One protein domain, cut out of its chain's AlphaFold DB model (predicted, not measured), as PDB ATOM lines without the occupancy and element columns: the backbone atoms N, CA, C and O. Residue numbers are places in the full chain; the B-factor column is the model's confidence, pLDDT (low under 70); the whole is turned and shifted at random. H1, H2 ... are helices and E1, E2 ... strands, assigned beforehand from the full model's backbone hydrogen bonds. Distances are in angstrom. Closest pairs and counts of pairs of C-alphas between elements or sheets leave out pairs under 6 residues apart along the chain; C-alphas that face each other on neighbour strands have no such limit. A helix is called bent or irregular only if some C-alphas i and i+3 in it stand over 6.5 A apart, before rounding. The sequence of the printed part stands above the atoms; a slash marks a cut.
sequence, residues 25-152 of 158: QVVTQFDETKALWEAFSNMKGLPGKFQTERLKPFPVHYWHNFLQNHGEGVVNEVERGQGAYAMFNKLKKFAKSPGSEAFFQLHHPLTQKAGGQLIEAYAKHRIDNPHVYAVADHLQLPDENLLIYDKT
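What this domain is: This is residues 25 to 152 of the 158 residues of an uncharacterized protein of Sporisorium graminicola (UniProt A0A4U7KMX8). Long helix H4 runs through the body of this domain, with H1 alongside it, the opposite way, and the sharply bent helix H2 crossing it elsewhere; H2's second arm and H3 make a helical hairpin, and a tiny ribbon of two strands, E1 and E2, lies between H1 and H3. Beyond the end of H4, the short helices H5 and H6 make a small, loosely joined hairpin at one end of the longest axis. The printed part has 128 residues with six named helices and two named strands, in the order H1, E1, H2, H3, E2, H4, H5, H6; the sheet order is E1 - E2, antiparallel, and the class is mostly helix. The whole is compact, with a radius of gyration of the C-alphas of 14.1 A, and spans 44 by 32 by 29 A.

How they stand to each other: Start at H1, residues 31 to 43, which touches H4, residues 109 to 128, at a shallow tilt of 4 degrees, opposite ways. Look at the closest C-alphas, those of Thr 33 and Ala 123, 6.2 A apart; H4 touches H1 with residues 115 to 123 alone. Next come E1, residues 45 to 47, and its antiparallel neighbour E2, residues 103 to 105, where N 46 and O 104, and N 104 and O 46, are each 2.8 A apart, within hydrogen-bond range. H2, residues 60 to 79, was assigned as one helix by its hydrogen bonds but is bent, with C-alphas 69 and 72 lying 7.7 A apart; its arms H2a, residues 60 to 69, and H2b, residues 72 to 79, stand at a steep tilt of 69 degrees, only just short of about perpendicular. H2a touches H4 about perpendicular, at 77 degrees, closest at the C-alphas of Phe 66 and Tyr 122, 6.6 A. H2b touches H4 at a steep tilt of 42 degrees, closest at the C-alphas of Val 75 and Ala 114, 5.8 A. H2b forms a hairpin with H3, residues 85 to 96, at a shallow tilt of 21 degrees; the C-alphas of Glu 72 and Lys 92 come closest, at 5.3 A. H3 and H4, the hub, only just touch, with 3 pairs of C-alphas within 8 A. H5, residues 130 to 139, and H6, residues 146 to 151, form a hairpin that only just touches, also with 3 pairs, while H4 and H6 are apart. Of seven touching helix pairs with a tilt, three are at a shallow tilt, a packing part aligned and part crossed. Every O i to N i+4 pair is within hydrogen-bond range in H1, H2a, H2b, H4 and H5; the count is 7 of 8 in H3 and 0 of 2 in H6, where 2 of 3 O i to N i+3 pairs are within range.

Where its parts are: Find C-alpha 31 at (130.165, 182.380, 244.808); from there H1 runs 18.0 A to C-alpha 43. H2a measures 14.6 A, H2b 10.3 A and H3 16.5 A. Find C-alpha 109 at (130.564, 184.069, 219.548), where H4 begins its 28.4 A. H5 measures 14.5 A, and H6 runs 9.4 A to C-alpha 151 at (156.451, 179.773, 241.310). E1 is 6.7 A long and E2 6.4 A.

The domain as a whole: The C-alphas of Gly 83 and His 138 are the two farthest apart, at 44.3 A. The printed part has no cut. The link from E1 to H2, residues 48 to 59, is long. Mean pLDDT of the printed part is 87.6; look for values under 70 at residues 81 to 82, 84, 136 and 138 to 152.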
ATOM      1  N   GLN A  25     128.512 173.303 236.095       94.69
ATOM      2  CA  GLN A  25     128.476 172.887 237.504       94.69
ATOM      3  C   GLN A  25     129.765 173.240 238.263       94.69
ATOM      4  O   GLN A  25     129.726 173.543 239.446       94.69
ATOM      5  N   VAL A  26     130.921 173.243 237.598       95.38
ATOM      6  CA  VAL A  26     132.176 173.641 238.248       95.38
ATOM      7  C   VAL A  26     132.173 175.119 238.663       95.38
ATOM      8  O   VAL A  26     132.680 175.474 239.721       95.38
ATOM      9  N   VAL A  27     131.508 175.973 237.884       96.31
ATOM     10  CA  VAL A  27     131.362 177.409 238.155       96.31
ATOM     11  C   VAL A  27     130.385 177.665 239.306       96.31
ATOM     12  O   VAL A  27     130.486 178.690 239.975       96.31
ATOM     13  N   THR A  28     129.466 176.736 239.592       95.31
ATOM     14  CA  THR A  28     128.516 176.869 240.707       95.31
ATOM     15  C   THR A  28     129.114 176.505 242.069       95.31
ATOM     16  O   THR A  28     128.420 176.627 243.079       95.31
ATOM     17  N   GLN A  29     130.377 176.082 242.137       95.06
ATOM     18  CA  GLN A  29     130.987 175.677 243.405       95.06
ATOM     19  C   GLN A  29     131.428 176.863 244.268       95.06
ATOM     20  O   GLN A  29     131.352 176.774 245.490       95.06
ATOM     21  N   PHE A  30     131.806 177.990 243.658       94.62
ATOM     22  CA  PHE A  30     132.237 179.189 244.379       94.62
ATOM     23  C   PHE A  30     131.344 180.383 244.040       94.62
ATOM     24  O   PHE A  30     130.947 180.578 242.890       94.62
ATOM     25  N   ASP A  31     131.023 181.210 245.033       95.19
ATOM     26  CA  ASP A  31     130.165 182.380 244.808       95.19
ATOM     27  C   ASP A  31     130.831 183.429 243.912       95.19
ATOM     28  O   ASP A  31     130.167 184.043 243.077       95.19
ATOM     29  N   GLU A  32     132.155 183.551 243.993       94.94
ATOM     30  CA  GLU A  32     132.958 184.379 243.092       94.94
ATOM     31  C   GLU A  32     132.811 183.937 241.628       94.94
ATOM     32  O   GLU A  32     132.543 184.755 240.749       94.94
ATOM     33  N   THR A  33     132.945 182.637 241.347       96.50
ATOM     34  CA  THR A  33     132.869 182.113 239.975       96.50
ATOM     35  C   THR A  33     131.453 182.229 239.418       96.50
ATOM     36  O   THR A  33     131.287 182.565 238.243       96.50
ATOM     37  N   LYS A  34     130.422 182.064 240.261       96.81
ATOM     38  CA  LYS A  34     129.032 182.388 239.896       96.81
ATOM     39  C   LYS A  34     128.888 183.860 239.526       96.81
ATOM     40  O   LYS A  34     128.329 184.165 238.475       96.81
ATOM     41  N   ALA A  35     129.397 184.767 240.361       96.12
ATOM     42  CA  ALA A  35     129.312 186.203 240.122       96.12
ATOM     43  C   ALA A  35     130.043 186.607 238.830       96.12
ATOM     44  O   ALA A  35     129.503 187.389 238.044       96.12
ATOM     45  N   LEU A  36     131.213 186.018 238.563       96.69
ATOM     46  CA  LEU A  36     131.955 186.179 237.308       96.69
ATOM     47  C   LEU A  36     131.129 185.721 236.109       96.69
ATOM     48  O   LEU A  36     131.007 186.454 235.128       96.69
ATOM     49  N   TRP A  37     130.528 184.535 236.185       96.56
ATOM     50  CA  TRP A  37     129.710 183.994 235.103       96.56
ATOM     51  C   TRP A  37     128.458 184.817 234.834       96.56
ATOM     52  O   TRP A  37     128.083 185.019 233.679       96.56
ATOM     53  N   GLU A  38     127.798 185.308 235.879       94.56
ATOM     54  CA  GLU A  38     126.635 186.179 235.739       94.56
ATOM     55  C   GLU A  38     127.025 187.529 235.133       94.56
ATOM     56  O   GLU A  38     126.368 187.989 234.198       94.56
ATOM     57  N   ALA A  39     128.128 188.127 235.592       93.88
ATOM     58  CA  ALA A  39     128.689 189.340 235.005       93.88
ATOM     59  C   ALA A  39     129.009 189.139 233.514       93.88
ATOM     60  O   ALA A  39     128.577 189.932 232.676       93.88
ATOM     61  N   PHE A  40     129.678 188.036 233.178       95.00
ATOM     62  CA  PHE A  40     129.997 187.657 231.806       95.00
ATOM     63  C   PHE A  40     128.748 187.433 230.948       95.00
ATOM     64  O   PHE A  40     128.646 187.961 229.840       95.00
ATOM     65  N   SER A  41     127.763 186.702 231.468       92.12
ATOM     66  CA  SER A  41     126.531 186.376 230.748       92.12
ATOM     67  C   SER A  41     125.690 187.615 230.451       92.12
ATOM     68  O   SER A  41     125.126 187.706 229.354       92.12
ATOM     69  N   ASN A  42     125.638 188.557 231.400       91.12
ATOM     70  CA  ASN A  42     124.865 189.793 231.304       91.12
ATOM     71  C   ASN A  42     125.544 190.833 230.407       91.12
ATOM     72  O   ASN A  42     124.889 191.431 229.561       91.12
ATOM     73  N   MET A  43     126.852 191.037 230.571       89.31
ATOM     74  CA  MET A  43     127.590 192.112 229.894       89.31
ATOM     75  C   MET A  43     128.317 191.655 228.619       89.31
ATOM     76  O   MET A  43     128.901 192.479 227.921       89.31
ATOM     77  N   LYS A  44     128.290 190.351 228.305       91.44
ATOM     78  CA  LYS A  44     128.974 189.741 227.149       91.44
ATOM     79  C   LYS A  44     130.463 190.092 227.097       91.44
ATOM     80  O   LYS A  44     130.993 190.469 226.056       91.44
ATOM     81  N   GLY A  45     131.150 189.970 228.228       93.94
ATOM     82  CA  GLY A  45     132.563 190.319 228.343       93.94
ATOM     83  C   GLY A  45     133.171 189.917 229.680       93.94
ATOM     84  O   GLY A  45     132.469 189.434 230.565       93.94
ATOM     85  N   LEU A  46     134.483 190.080 229.812       95.88
ATOM     86  CA  LEU A  46     135.228 189.676 231.002       95.88
ATOM     87  C   LEU A  46     135.540 190.888 231.880       95.88
ATOM     88  O   LEU A  46     136.018 191.902 231.368       95.88
ATOM     89  N   PRO A  47     135.314 190.802 233.200       95.50
ATOM     90  CA  PRO A  47     135.710 191.868 234.103       95.50
ATOM     91  C   PRO A  47     137.234 191.900 234.225       95.50
ATOM     92  O   PRO A  47     137.865 190.907 234.588       95.50
ATOM     93  N   GLY A  48     137.813 193.061 233.937       93.62
ATOM     94  CA  GLY A  48     139.186 193.384 234.309       93.62
ATOM     95  C   GLY A  48     139.270 194.047 235.684       93.62
ATOM     96  O   GLY A  48     140.312 194.030 236.322       93.62
ATOM     97  N   LYS A  49     138.160 194.583 236.203       93.94
ATOM     98  CA  LYS A  49     138.029 195.074 237.582       93.94
ATOM     99  C   LYS A  49     136.709 194.605 238.188       93.94
ATOM    100  O   LYS A  49     135.690 194.544 237.504       93.94
ATOM    101  N   PHE A  50     136.702 194.308 239.485       93.62
ATOM    102  CA  PHE A  50     135.510 193.848 240.208       93.62
ATOM    103  C   PHE A  50     134.695 195.034 240.739       93.62
ATOM    104  O   PHE A  50     134.624 195.297 241.933       93.62
ATOM    105  N   GLN A  51     134.110 195.802 239.818       89.19
ATOM    106  CA  GLN A  51     133.362 197.025 240.145       89.19
ATOM    107  C   GLN A  51     131.856 196.802 240.315       89.19
ATOM    108  O   GLN A  51     131.165 197.674 240.834       89.19
ATOM    109  N   THR A  52     131.325 195.662 239.867       88.38
ATOM    110  CA  THR A  52     129.895 195.366 240.005       88.38
ATOM    111  C   THR A  52     129.572 194.971 241.441       88.38
ATOM    112  O   THR A  52     130.385 194.325 242.094       88.38
ATOM    113  N   GLU A  53     128.367 195.289 241.925       90.06
ATOM    114  CA  GLU A  53     127.929 194.959 243.296       90.06
ATOM    115  C   GLU A  53     128.118 193.475 243.653       90.06
ATOM    116  O   GLU A  53     128.453 193.141 244.784       90.06
ATOM    117  N   ARG A  54     127.962 192.574 242.674       91.50
ATOM    118  CA  ARG A  54     128.165 191.131 242.873       91.50
ATOM    119  C   ARG A  54     129.629 190.715 242.907       91.50
ATOM    120  O   ARG A  54     129.921 189.689 243.498       91.50
ATOM    121  N   LEU A  55     130.525 191.455 242.255       92.94
ATOM    122  CA  LEU A  55     131.949 191.118 242.194       92.94
ATOM    123  C   LEU A  55     132.784 191.852 243.244       92.94
ATOM    124  O   LEU A  55     133.797 191.323 243.681       92.94
ATOM    125  N   LYS A  56     132.347 193.040 243.665       92.75
ATOM    126  CA  LYS A  56     133.039 193.919 244.614       92.75
ATOM    127  C   LYS A  56     133.462 193.249 245.932       92.75
ATOM    128  O   LYS A  56     134.515 193.627 246.436       92.75
ATOM    129  N   PRO A  57     132.708 192.286 246.505       92.44
ATOM    130  CA  PRO A  57     133.143 191.591 247.717       92.44
ATOM    131  C   PRO A  57     134.335 190.650 247.506       92.44
ATOM    132  O   PRO A  57     134.942 190.230 248.487       92.44
ATOM    133  N   PHE A  58     134.645 190.279 246.261       91.75
ATOM    134  CA  PHE A  58     135.678 189.296 245.960       91.75
ATOM    135  C   PHE A  58     137.020 189.960 245.620       91.75
ATOM    136  O   PHE A  58     137.058 191.032 245.007       91.75
ATOM    137  N   PRO A  59     138.142 189.319 245.973       91.06
ATOM    138  CA  PRO A  59     139.469 189.792 245.604       91.06
ATOM    139  C   PRO A  59     139.735 189.601 244.103       91.06
ATOM    140  O   PRO A  59     139.758 188.487 243.585       91.06
ATOM    141  N   VAL A  60     139.981 190.703 243.391       92.19
ATOM    142  CA  VAL A  60     140.211 190.678 241.934       92.19
ATOM    143  C   VAL A  60     141.532 190.002 241.540       92.19
ATOM    144  O   VAL A  60     141.646 189.453 240.442       92.19
ATOM    145  N   HIS A  61     142.529 190.003 242.426       89.38
ATOM    146  CA  HIS A  61     143.862 189.492 242.108       89.38
ATOM    147  C   HIS A  61     143.898 187.993 241.836       89.38
ATOM    148  O   HIS A  61     144.725 187.555 241.043       89.38
ATOM    149  N   TYR A  62     143.005 187.194 242.425       91.81
ATOM    150  CA  TYR A  62     142.970 185.759 242.144       91.81
ATOM    151  C   TYR A  62     142.607 185.484 240.690       91.81
ATOM    152  O   TYR A  62     143.253 184.680 240.015       91.81
ATOM    153  N   TRP A  63     141.607 186.208 240.198       95.19
ATOM    154  CA  TRP A  63     141.213 186.177 238.803       95.19
ATOM    155  C   TRP A  63     142.327 186.702 237.891       95.19
ATOM    156  O   TRP A  63     142.618 186.095 236.862       95.19
ATOM    157  N   HIS A  64     142.995 187.794 238.274       95.31
ATOM    158  CA  HIS A  64     144.103 188.353 237.491       95.31
ATOM    159  C   HIS A  64     145.296 187.414 237.393       95.31
ATOM    160  O   HIS A  64     145.776 187.178 236.287       95.31
ATOM    161  N   ASN A  65     145.735 186.854 238.518       93.38
ATOM    162  CA  ASN A  65     146.852 185.920 238.565       93.38
ATOM    163  C   ASN A  65     146.560 184.690 237.697       93.38
ATOM    164  O   ASN A  65     147.370 184.304 236.855       93.38
ATOM    165  N   PHE A  66     145.346 184.136 237.809       95.94
ATOM    166  CA  PHE A  66     144.917 183.041 236.947       95.94
ATOM    167  C   PHE A  66     144.979 183.413 235.458       95.94
ATOM    168  O   PHE A  66     145.526 182.660 234.653       95.94
ATOM    169  N   LEU A  67     144.437 184.572 235.072       96.75
ATOM    170  CA  LEU A  67     144.462 185.019 233.679       96.75
ATOM    171  C   LEU A  67     145.892 185.194 233.150       96.75
ATOM    172  O   LEU A  67     146.169 184.792 232.020       96.75
ATOM    173  N   GLN A  68     146.789 185.747 233.964       96.06
ATOM    174  CA  GLN A  68     148.183 185.979 233.590       96.06
ATOM    175  C   GLN A  68     148.955 184.671 233.394       96.06
ATOM    176  O   GLN A  68     149.701 184.558 232.420       96.06
ATOM    177  N   ASN A  69     148.746 183.681 234.266       95.00
ATOM    178  CA  ASN A  69     149.501 182.424 234.235       95.00
ATOM    179  C   ASN A  69     148.885 181.375 233.298       95.00
ATOM    180  O   ASN A  69     149.613 180.604 232.672       95.00
ATOM    181  N   HIS A  70     147.557 181.351 233.154       96.06
ATOM    182  CA  HIS A  70     146.843 180.287 232.434       96.06
ATOM    183  C   HIS A  70     145.961 180.784 231.286       96.06
ATOM    184  O   HIS A  70     145.591 180.000 230.408       96.06
ATOM    185  N   GLY A  71     145.621 182.075 231.251       96.19
ATOM    186  CA  GLY A  71     144.605 182.595 230.339       96.19
ATOM    187  C   GLY A  71     144.967 182.445 228.861       96.19
ATOM    188  O   GLY A  71     144.119 182.060 228.060       96.19
ATOM    189  N   GLU A  72     146.227 182.669 228.477       95.88
ATOM    190  CA  GLU A  72     146.662 182.463 227.085       95.88
ATOM    191  C   GLU A  72     146.514 180.998 226.640       95.88
ATOM    192  O   GLU A  72     146.083 180.748 225.513       95.88
ATOM    193  N   GLY A  73     146.807 180.038 227.524       95.50
ATOM    194  CA  GLY A  73     146.655 178.607 227.249       95.50
ATOM    195  C   GLY A  73     145.209 178.238 226.924       95.50
ATOM    196  O   GLY A  73     144.942 177.677 225.862       95.50
ATOM    197  N   VAL A  74     144.271 178.660 227.777       96.00
ATOM    198  CA  VAL A  74     142.830 178.427 227.576       96.00
ATOM    199  C   VAL A  74     142.340 179.073 226.277       96.00
ATOM    200  O   VAL A  74     141.597 178.465 225.511       96.00
ATOM    201  N   VAL A  75     142.782 180.297 225.975       95.12
ATOM    202  CA  VAL A  75     142.385 180.987 224.736       95.12
ATOM    203  C   VAL A  75     142.913 180.262 223.494       95.12
ATOM    204  O   VAL A  75     142.185 180.132 222.508       95.12
ATOM    205  N   ASN A  76     144.150 179.758 223.539       93.88
ATOM    206  CA  ASN A  76     144.744 178.986 222.446       93.88
ATOM    207  C   ASN A  76     143.982 177.680 222.171       93.88
ATOM    208  O   ASN A  76     143.857 177.286 221.014       93.88
ATOM    209  N   GLU A  77     143.456 177.010 223.198       91.88
ATOM    210  CA  GLU A  77     142.657 175.788 223.022       91.88
ATOM    211  C   GLU A  77     141.370 176.037 222.230       91.88
ATOM    212  O   GLU A  77     140.981 175.198 221.420       91.88
ATOM    213  N   VAL A  78     140.740 177.204 222.399       89.81
ATOM    214  CA  VAL A  78     139.542 177.587 221.627       89.81
ATOM    215  C   VAL A  78     139.882 178.028 220.217       89.81
ATOM    216  O   VAL A  78     139.126 177.755 219.284       89.81
ATOM    217  N   GLU A  79     140.987 178.752 220.065       91.44
ATOM    218  CA  GLU A  79     141.450 179.223 218.765       91.44
ATOM    219  C   GLU A  79     141.877 178.061 217.862       91.44
ATOM    220  O   GLU A  79     141.651 178.113 216.652       91.44
ATOM    221  N   ARG A  80     142.459 176.992 218.427       85.31
ATOM    222  CA  ARG A  80     142.823 175.786 217.673       85.31
ATOM    223  C   ARG A  80     141.593 175.232 216.945       85.31
ATOM    224  O   ARG A  80     140.652 174.729 217.549       85.31
ATOM    225  N   GLY A  81     141.623 175.321 215.616       69.62
ATOM    226  CA  GLY A  81     140.530 174.886 214.741       69.62
ATOM    227  C   GLY A  81     139.544 175.989 214.341       69.62
ATOM    228  O   GLY A  81     138.504 175.680 213.765       69.62
ATOM    229  N   GLN A  82     139.840 177.261 214.625       69.94
ATOM    230  CA  GLN A  82     138.973 178.404 214.328       69.94
ATOM    231  C   GLN A  82     139.777 179.544 213.662       69.94
ATOM    232  O   GLN A  82     140.733 180.060 214.227       69.94
ATOM    233  N   GLY A  83     139.385 179.990 212.463       70.06
ATOM    234  CA  GLY A  83     140.134 180.969 211.646       70.06
ATOM    235  C   GLY A  83     140.087 182.444 212.094       70.06
ATOM    236  O   GLY A  83     140.227 183.331 211.257       70.06
ATOM    237  N   ALA A  84     139.859 182.742 213.379       69.06
ATOM    238  CA  ALA A  84     139.540 184.091 213.882       69.06
ATOM    239  C   ALA A  84     140.682 184.774 214.677       69.06
ATOM    240  O   ALA A  84     140.455 185.377 215.730       69.06
ATOM    241  N   TYR A  85     141.911 184.721 214.154       78.81
ATOM    242  CA  TYR A  85     143.156 185.119 214.838       78.81
ATOM    243  C   TYR A  85     143.161 186.521 215.476       78.81
ATOM    244  O   TYR A  85     143.620 186.708 216.605       78.81
ATOM    245  N   ALA A  86     142.650 187.544 214.781       86.69
ATOM    246  CA  ALA A  86     142.772 188.929 215.250       86.69
ATOM    247  C   ALA A  86     142.010 189.196 216.563       86.69
ATOM    248  O   ALA A  86     142.469 189.972 217.404       86.69
ATOM    249  N   MET A  87     140.856 188.550 216.757       88.06
ATOM    250  CA  MET A  87     140.029 188.738 217.954       88.06
ATOM    251  C   MET A  87     140.595 187.966 219.147       88.06
ATOM    252  O   MET A  87     140.659 188.504 220.254       88.06
ATOM    253  N   PHE A  88     141.095 186.749 218.911       93.25
ATOM    254  CA  PHE A  88     141.796 185.975 219.933       93.25
ATOM    255  C   PHE A  88     143.070 186.673 220.408       93.25
ATOM    256  O   PHE A  88     143.323 186.705 221.607       93.25
ATOM    257  N   ASN A  89     143.814 187.339 219.523       93.81
ATOM    258  CA  ASN A  89     144.983 188.123 219.928       93.81
ATOM    259  C   ASN A  89     144.646 189.250 220.913       93.81
ATOM    260  O   ASN A  89     145.423 189.501 221.835       93.81
ATOM    261  N   LYS A  90     143.493 189.919 220.767       93.81
ATOM    262  CA  LYS A  90     143.050 190.924 221.747       93.81
ATOM    263  C   LYS A  90     142.715 190.279 223.092       93.81
ATOM    264  O   LYS A  90     143.152 190.778 224.121       93.81
ATOM    265  N   LEU A  91     142.014 189.146 223.077       95.31
ATOM    266  CA  LEU A  91     141.679 188.409 224.296       95.31
ATOM    267  C   LEU A  91     142.930 187.887 225.026       95.31
ATOM    268  O   LEU A  91     143.013 187.989 226.243       95.31
ATOM    269  N   LYS A  92     143.944 187.406 224.298       95.75
ATOM    270  CA  LYS A  92     145.241 187.015 224.882       95.75
ATOM    271  C   LYS A  92     145.966 188.202 225.508       95.75
ATOM    272  O   LYS A  92     146.527 188.070 226.589       95.75
ATOM    273  N   LYS A  93     145.952 189.368 224.851       95.88
ATOM    274  CA  LYS A  93     146.523 190.603 225.417       95.88
ATOM    275  C   LYS A  93     145.814 191.003 226.707       95.88
ATOM    276  O   LYS A  93     146.493 191.301 227.682       95.88
ATOM    277  N   PHE A  94     144.484 190.937 226.727       95.81
ATOM    278  CA  PHE A  94     143.710 191.136 227.948       95.81
ATOM    279  C   PHE A  94     144.110 190.131 229.038       95.81
ATOM    280  O   PHE A  94     144.419 190.544 230.145       95.81
ATOM    281  N   ALA A  95     144.201 188.833 228.730       96.06
ATOM    282  CA  ALA A  95     144.606 187.822 229.710       96.06
ATOM    283  C   ALA A  95     146.006 188.080 230.305       96.06
ATOM    284  O   ALA A  95     146.209 187.887 231.498       96.06
ATOM    285  N   LYS A  96     146.955 188.590 229.507       95.75
ATOM    286  CA  LYS A  96     148.298 188.982 229.982       95.75
ATOM    287  C   LYS A  96     148.299 190.239 230.849       95.75
ATOM    288  O   LYS A  96     149.239 190.472 231.606       95.75
ATOM    289  N   SER A  97     147.296 191.097 230.718       94.94
ATOM    290  CA  SER A  97     147.216 192.369 231.441       94.94
ATOM    291  C   SER A  97     145.770 192.676 231.834       94.94
ATOM    292  O   SER A  97     145.205 193.667 231.381       94.94
ATOM    293  N   PRO A  98     145.150 191.850 232.694       91.94
ATOM    294  CA  PRO A  98     143.704 191.884 232.920       91.94
ATOM    295  C   PRO A  98     143.221 193.162 233.612       91.94
ATOM    296  O   PRO A  98     142.052 193.512 233.503       91.94
ATOM    297  N   GLY A  99     144.118 193.903 234.269       91.50
ATOM    298  CA  GLY A  99     143.829 195.216 234.849       91.50
ATOM    299  C   GLY A  99     143.939 196.404 233.882       91.50
ATOM    300  O   GLY A  99     143.636 197.526 234.297       91.50
ATOM    301  N   SER A 100     144.367 196.202 232.624       90.69
ATOM    302  CA  SER A 100     144.567 197.296 231.655       90.69
ATOM    303  C   SER A 100     143.262 197.984 231.255       90.69
ATOM    304  O   SER A 100     143.260 199.156 230.891       90.69
ATOM    305  N   GLU A 101     142.147 197.263 231.340       92.25
ATOM    306  CA  GLU A 101     140.801 197.751 231.059       92.25
ATOM    307  C   GLU A 101     139.873 197.320 232.199       92.25
ATOM    308  O   GLU A 101     140.051 196.258 232.789       92.25
ATOM    309  N   ALA A 102     138.862 198.126 232.538       91.75
ATOM    310  CA  ALA A 102     137.902 197.735 233.577       91.75
ATOM    311  C   ALA A 102     137.042 196.534 233.142       91.75
ATOM    312  O   ALA A 102     136.646 195.710 233.970       91.75
ATOM    313  N   PHE A 103     136.765 196.427 231.843       93.19
ATOM    314  CA  PHE A 103     135.914 195.398 231.268       93.19
ATOM    315  C   PHE A 103     136.267 195.160 229.798       93.19
ATOM    316  O   PHE A 103     136.300 196.108 229.018       93.19
ATOM    317  N   PHE A 104     136.474 193.901 229.415       94.69
ATOM    318  CA  PHE A 104     136.823 193.501 228.054       94.69
ATOM    319  C   PHE A 104     135.609 192.913 227.329       94.69
ATOM    320  O   PHE A 104     135.145 191.817 227.653       94.69
ATOM    321  N   GLN A 105     135.081 193.637 226.341       94.31
ATOM    322  CA  GLN A 105     133.885 193.229 225.598       94.31
ATOM    323  C   GLN A 105     134.181 192.108 224.589       94.31
ATOM    324  O   GLN A 105     135.139 192.164 223.819       94.31
ATOM    325  N   LEU A 106     133.314 191.093 224.557       93.06
ATOM    326  CA  LEU A 106     133.411 189.923 223.683       93.06
ATOM    327  C   LEU A 106     132.238 189.926 222.696       93.06
ATOM    328  O   LEU A 106     131.190 189.325 222.932       93.06
ATOM    329  N   HIS A 107     132.406 190.603 221.563       89.12
ATOM    330  CA  HIS A 107     131.347 190.716 220.553       89.12
ATOM    331  C   HIS A 107     131.165 189.447 219.712       89.12
ATOM    332  O   HIS A 107     130.077 189.198 219.200       89.12
ATOM    333  N   HIS A 108     132.218 188.641 219.554       90.88
ATOM    334  CA  HIS A 108     132.189 187.483 218.666       90.88
ATOM    335  C   HIS A 108     131.821 186.199 219.425       90.88
ATOM    336  O   HIS A 108     132.406 185.956 220.489       90.88
ATOM    337  N   PRO A 109     130.957 185.316 218.881       90.81
ATOM    338  CA  PRO A 109     130.564 184.069 219.548       90.81
ATOM    339  C   PRO A 109     131.747 183.193 219.976       90.81
ATOM    340  O   PRO A 109     131.747 182.629 221.066       90.81
ATOM    341  N   LEU A 110     132.807 183.129 219.163       90.94
ATOM    342  CA  LEU A 110     134.021 182.375 219.510       90.94
ATOM    343  C   LEU A 110     134.785 182.982 220.689       90.94
ATOM    344  O   LEU A 110     135.255 182.258 221.562       90.94
ATOM    345  N   THR A 111     134.870 184.311 220.753       92.38
ATOM    346  CA  THR A 111     135.495 184.987 221.894       92.38
ATOM    347  C   THR A 111     134.625 184.894 223.147       92.38
ATOM    348  O   THR A 111     135.162 184.767 224.239       92.38
ATOM    349  N   GLN A 112     133.294 184.851 223.004       94.00
ATOM    350  CA  GLN A 112     132.386 184.551 224.113       94.00
ATOM    351  C   GLN A 112     132.588 183.123 224.621       94.00
ATOM    352  O   GLN A 112     132.703 182.923 225.825       94.00
ATOM    353  N   LYS A 113     132.717 182.136 223.725       92.81
ATOM    354  CA  LYS A 113     133.057 180.758 224.106       92.81
ATOM    355  C   LYS A 113     134.366 180.707 224.900       92.81
ATOM    356  O   LYS A 113     134.396 180.087 225.958       92.81
ATOM    357  N   ALA A 114     135.408 181.398 224.435       94.62
ATOM    358  CA  ALA A 114     136.670 181.498 225.168       94.62
ATOM    359  C   ALA A 114     136.517 182.206 226.522       94.62
ATOM    360  O   ALA A 114     137.067 181.737 227.510       94.62
ATOM    361  N   GLY A 115     135.720 183.276 226.605       96.06
ATOM    362  CA  GLY A 115     135.407 183.941 227.872       96.06
ATOM    363  C   GLY A 115     134.725 183.016 228.881       96.06
ATOM    364  O   GLY A 115     135.136 182.955 230.036       96.06
ATOM    365  N   GLY A 116     133.739 182.232 228.436       96.25
ATOM    366  CA  GLY A 116     133.102 181.217 229.274       96.25
ATOM    367  C   GLY A 116     134.090 180.144 229.740       96.25
ATOM    368  O   GLY A 116     134.120 179.811 230.923       96.25
ATOM    369  N   GLN A 117     134.948 179.652 228.841       96.12
ATOM    370  CA  GLN A 117     135.961 178.654 229.193       96.12
ATOM    371  C   GLN A 117     137.044 179.186 230.131       96.12
ATOM    372  O   GLN A 117     137.514 178.431 230.974       96.12
ATOM    373  N   LEU A 118     137.402 180.469 230.057       97.88
ATOM    374  CA  LEU A 118     138.305 181.094 231.026       97.88
ATOM    375  C   LEU A 118     137.721 181.064 232.442       97.88
ATOM    376  O   LEU A 118     138.425 180.714 233.382       97.88
ATOM    377  N   ILE A 119     136.431 181.376 232.598       97.88
ATOM    378  CA  ILE A 119     135.759 181.331 233.907       97.88
ATOM    379  C   ILE A 119     135.630 179.884 234.401       97.88
ATOM    380  O   ILE A 119     135.836 179.608 235.581       97.88
ATOM    381  N   GLU A 120     135.320 178.944 233.507       97.50
ATOM    382  CA  GLU A 120     135.256 177.520 233.846       97.50
ATOM    383  C   GLU A 120     136.624 176.974 234.284       97.50
ATOM    384  O   GLU A 120     136.721 176.278 235.295       97.50
ATOM    385  N   ALA A 121     137.683 177.308 233.548       97.69
ATOM    386  CA  ALA A 121     139.050 176.916 233.864       97.69
ATOM    387  C   ALA A 121     139.531 177.555 235.172       97.69
ATOM    388  O   ALA A 121     140.189 176.883 235.961       97.69
ATOM    389  N   TYR A 122     139.136 178.798 235.455       97.62
ATOM    390  CA  TYR A 122     139.396 179.429 236.747       97.62
ATOM    391  C   TYR A 122     138.728 178.668 237.892       97.62
ATOM    392  O   TYR A 122     139.376 178.357 238.888       97.62
ATOM    393  N   ALA A 123     137.457 178.291 237.734       97.12
ATOM    394  CA  ALA A 123     136.757 177.495 238.737       97.12
ATOM    395  C   ALA A 123     137.437 176.135 238.980       97.12
ATOM    396  O   ALA A 123     137.596 175.737 240.131       97.12
ATOM    397  N   LYS A 124     137.903 175.454 237.922       97.00
ATOM    398  CA  LYS A 124     138.706 174.220 238.042       97.00
ATOM    399  C   LYS A 124     140.020 174.471 238.780       97.00
ATOM    400  O   LYS A 124     140.319 173.772 239.738       97.00
ATOM    401  N   HIS A 125     140.741 175.529 238.413       95.44
ATOM    402  CA  HIS A 125     141.991 175.906 239.066       95.44
ATOM    403  C   HIS A 125     141.818 176.137 240.575       95.44
ATOM    404  O   HIS A 125     142.685 175.744 241.354       95.44
ATOM    405  N   ARG A 126     140.685 176.715 241.009       93.88
ATOM    406  CA  ARG A 126     140.356 176.854 242.439       93.88
ATOM    407  C   ARG A 126     140.204 175.513 243.152       93.88
ATOM    408  O   ARG A 126     140.677 175.377 244.277       93.88
ATOM    409  N   ILE A 127     139.551 174.545 242.510       94.31
ATOM    410  CA  ILE A 127     139.347 173.194 243.056       94.31
ATOM    411  C   ILE A 127     140.678 172.460 243.180       94.31
ATOM    412  O   ILE A 127     140.924 171.816 244.197       94.31
ATOM    413  N   ASP A 128     141.530 172.583 242.166       93.56
ATOM    414  CA  ASP A 128     142.797 171.856 242.099       93.56
ATOM    415  C   ASP A 128     143.865 172.456 243.032       93.56
ATOM    416  O   ASP A 128     144.766 171.749 243.486       93.56
ATOM    417  N   ASN A 129     143.745 173.745 243.378       90.56
ATOM    418  CA  ASN A 129     144.748 174.482 244.153       90.56
ATOM    419  C   ASN A 129     144.181 175.156 245.417       90.56
ATOM    420  O   ASN A 129     144.423 176.344 245.634       90.56
ATOM    421  N   PRO A 130     143.477 174.438 246.313       88.94
ATOM    422  CA  PRO A 130     142.781 175.053 247.449       88.94
ATOM    423  C   PRO A 130     143.730 175.783 248.414       88.94
ATOM    424  O   PRO A 130     143.349 176.766 249.047       88.94
ATOM    425  N   HIS A 131     144.987 175.336 248.496       84.94
ATOM    426  CA  HIS A 131     146.021 175.917 249.350       84.94
ATOM    427  C   HIS A 131     146.440 177.329 248.914       84.94
ATOM    428  O   HIS A 131     146.697 178.165 249.777       84.94
ATOM    429  N   VAL A 132     146.462 177.622 247.608       80.62
ATOM    430  CA  VAL A 132     146.829 178.950 247.081       80.62
ATOM    431  C   VAL A 132     145.836 180.007 247.567       80.62
ATOM    432  O   VAL A 132     146.234 181.075 248.023       80.62
ATOM    433  N   TYR A 133     144.545 179.672 247.545       80.38
ATOM    434  CA  TYR A 133     143.475 180.568 247.984       80.38
ATOM    435  C   TYR A 133     143.404 180.668 249.511       80.38
ATOM    436  O   TYR A 133     143.261 181.762 250.041       80.38
ATOM    437  N   ALA A 134     143.580 179.555 250.232       80.62
ATOM    438  CA  ALA A 134     143.546 179.559 251.695       80.62
ATOM    439  C   ALA A 134     144.687 180.385 252.319       80.62
ATOM    440  O   ALA A 134     144.471 181.111 253.288       80.62
ATOM    441  N   VAL A 135     145.902 180.288 251.767       73.62
ATOM    442  CA  VAL A 135     147.065 181.058 252.242       73.62
ATOM    443  C   VAL A 135     146.880 182.545 251.963       73.62
ATOM    444  O   VAL A 135     147.140 183.378 252.829       73.62
ATOM    445  N   ALA A 136     146.407 182.882 250.769       69.75
ATOM    446  CA  ALA A 136     146.202 184.263 250.381       69.75
ATOM    447  C   ALA A 136     145.067 184.942 251.173       69.75
ATOM    448  O   ALA A 136     145.252 186.070 251.635       69.75
ATOM    449  N   ASP A 137     143.968 184.229 251.444       73.44
ATOM    450  CA  ASP A 137     142.879 184.709 252.305       73.44
ATOM    451  C   ASP A 137     143.368 184.948 253.744       73.44
ATOM    452  O   ASP A 137     142.965 185.914 254.394       73.44
ATOM    453  N   HIS A 138     144.268 184.092 254.243       69.94
ATOM    454  CA  HIS A 138     144.826 184.219 255.589       69.94
ATOM    455  C   HIS A 138     145.802 185.394 255.724       69.94
ATOM    456  O   HIS A 138     145.820 186.067 256.754       69.94
ATOM    457  N   LEU A 139     146.617 185.641 254.698       65.25
ATOM    458  CA  LEU A 139     147.698 186.621 254.763       65.25
ATOM    459  C   LEU A 139     147.286 188.037 254.325       65.25
ATOM    460  O   LEU A 139     148.094 188.950 254.480       65.25
ATOM    461  N   GLN A 140     146.070 188.235 253.788       64.75
ATOM    462  CA  GLN A 140     145.596 189.521 253.237       64.75
ATOM    463  C   GLN A 140     146.653 190.210 252.354       64.75
ATOM    464  O   GLN A 140     146.863 191.422 252.434       64.75
ATOM    465  N   LEU A 141     147.388 189.424 251.561       60.50
ATOM    466  CA  LEU A 141     148.558 189.938 250.856       60.50
ATOM    467  C   LEU A 141     148.138 190.988 249.820       60.50
ATOM    468  O   LEU A 141     147.199 190.740 249.058       60.50
ATOM    469  N   PRO A 142     148.839 192.135 249.745       53.97
ATOM    470  CA  PRO A 142     148.676 193.047 248.625       53.97
ATOM    471  C   PRO A 142     149.080 192.351 247.317       53.97
ATOM    472  O   PRO A 142     149.974 191.498 247.304       53.97
ATOM    473  N   ASP A 143     148.417 192.743 246.224       53.75
ATOM    474  CA  ASP A 143     148.451 192.124 244.884       53.75
ATOM    475  C   ASP A 143     149.858 191.775 244.355       53.75
ATOM    476  O   ASP A 143     150.018 190.854 243.556       53.75
ATOM    477  N   GLU A 144     150.893 192.477 244.807       54.34
ATOM    478  CA  GLU A 144     152.283 192.307 244.374       54.34
ATOM    479  C   GLU A 144     152.966 191.013 244.860       54.34
ATOM    480  O   GLU A 144     153.907 190.545 244.218       54.34
ATOM    481  N   ASN A 145     152.484 190.381 245.938       53.22
ATOM    482  CA  ASN A 145     153.189 189.262 246.584       53.22
ATOM    483  C   ASN A 145     152.701 187.858 246.175       53.22
ATOM    484  O   ASN A 145     153.364 186.863 246.474       53.22
ATOM    485  N   LEU A 146     151.574 187.740 245.466       53.44
ATOM    486  CA  LEU A 146     150.992 186.437 245.100       53.44
ATOM    487  C   LEU A 146     151.721 185.732 243.948       53.44
ATOM    488  O   LEU A 146     151.730 184.503 243.887       53.44
ATOM    489  N   LEU A 147     152.405 186.490 243.085       54.06
ATOM    490  CA  LEU A 147     153.201 185.951 241.972       54.06
ATOM    491  C   LEU A 147     154.398 185.103 242.432       54.06
ATOM    492  O   LEU A 147     154.943 184.322 241.649       54.06
ATOM    493  N   ILE A 148     154.830 185.263 243.685       54.94
ATOM    494  CA  ILE A 148     155.994 184.559 244.232       54.94
ATOM    495  C   ILE A 148     155.604 183.143 244.676       54.94
ATOM    496  O   ILE A 148     156.350 182.201 244.415       54.94
ATOM    497  N   TYR A 149     154.421 182.969 245.270       53.38
ATOM    498  CA  TYR A 149     154.010 181.690 245.857       53.38
ATOM    499  C   TYR A 149     153.697 180.609 244.815       53.38
ATOM    500  O   TYR A 149     154.042 179.447 245.033       53.38
ATOM    501  N   ASP A 150     153.129 180.990 243.668       52.12
ATOM    502  CA  ASP A 150     152.800 180.063 242.572       52.12
ATOM    503  C   ASP A 150     154.067 179.470 241.916       52.12
ATOM    504  O   ASP A 150     154.124 178.294 241.562       52.12
ATOM    505  N   LYS A 151     155.161 180.245 241.851       50.84
ATOM    506  CA  LYS A 151     156.451 179.773 241.310       50.84
ATOM    507  C   LYS A 151     157.258 178.898 242.270       50.84
ATOM    508  O   LYS A 151     158.172 178.211 241.822       50.84
ATOM    509  N   THR A 152     156.955 178.931 243.565       49.62
ATOM    510  CA  THR A 152     157.687 178.179 244.600       49.62
ATOM    511  C   THR A 152     156.959 176.927 245.084       49.62
ATOM    512  O   THR A 152     157.385 176.319 246.066       49.62
TER     513      THR A 152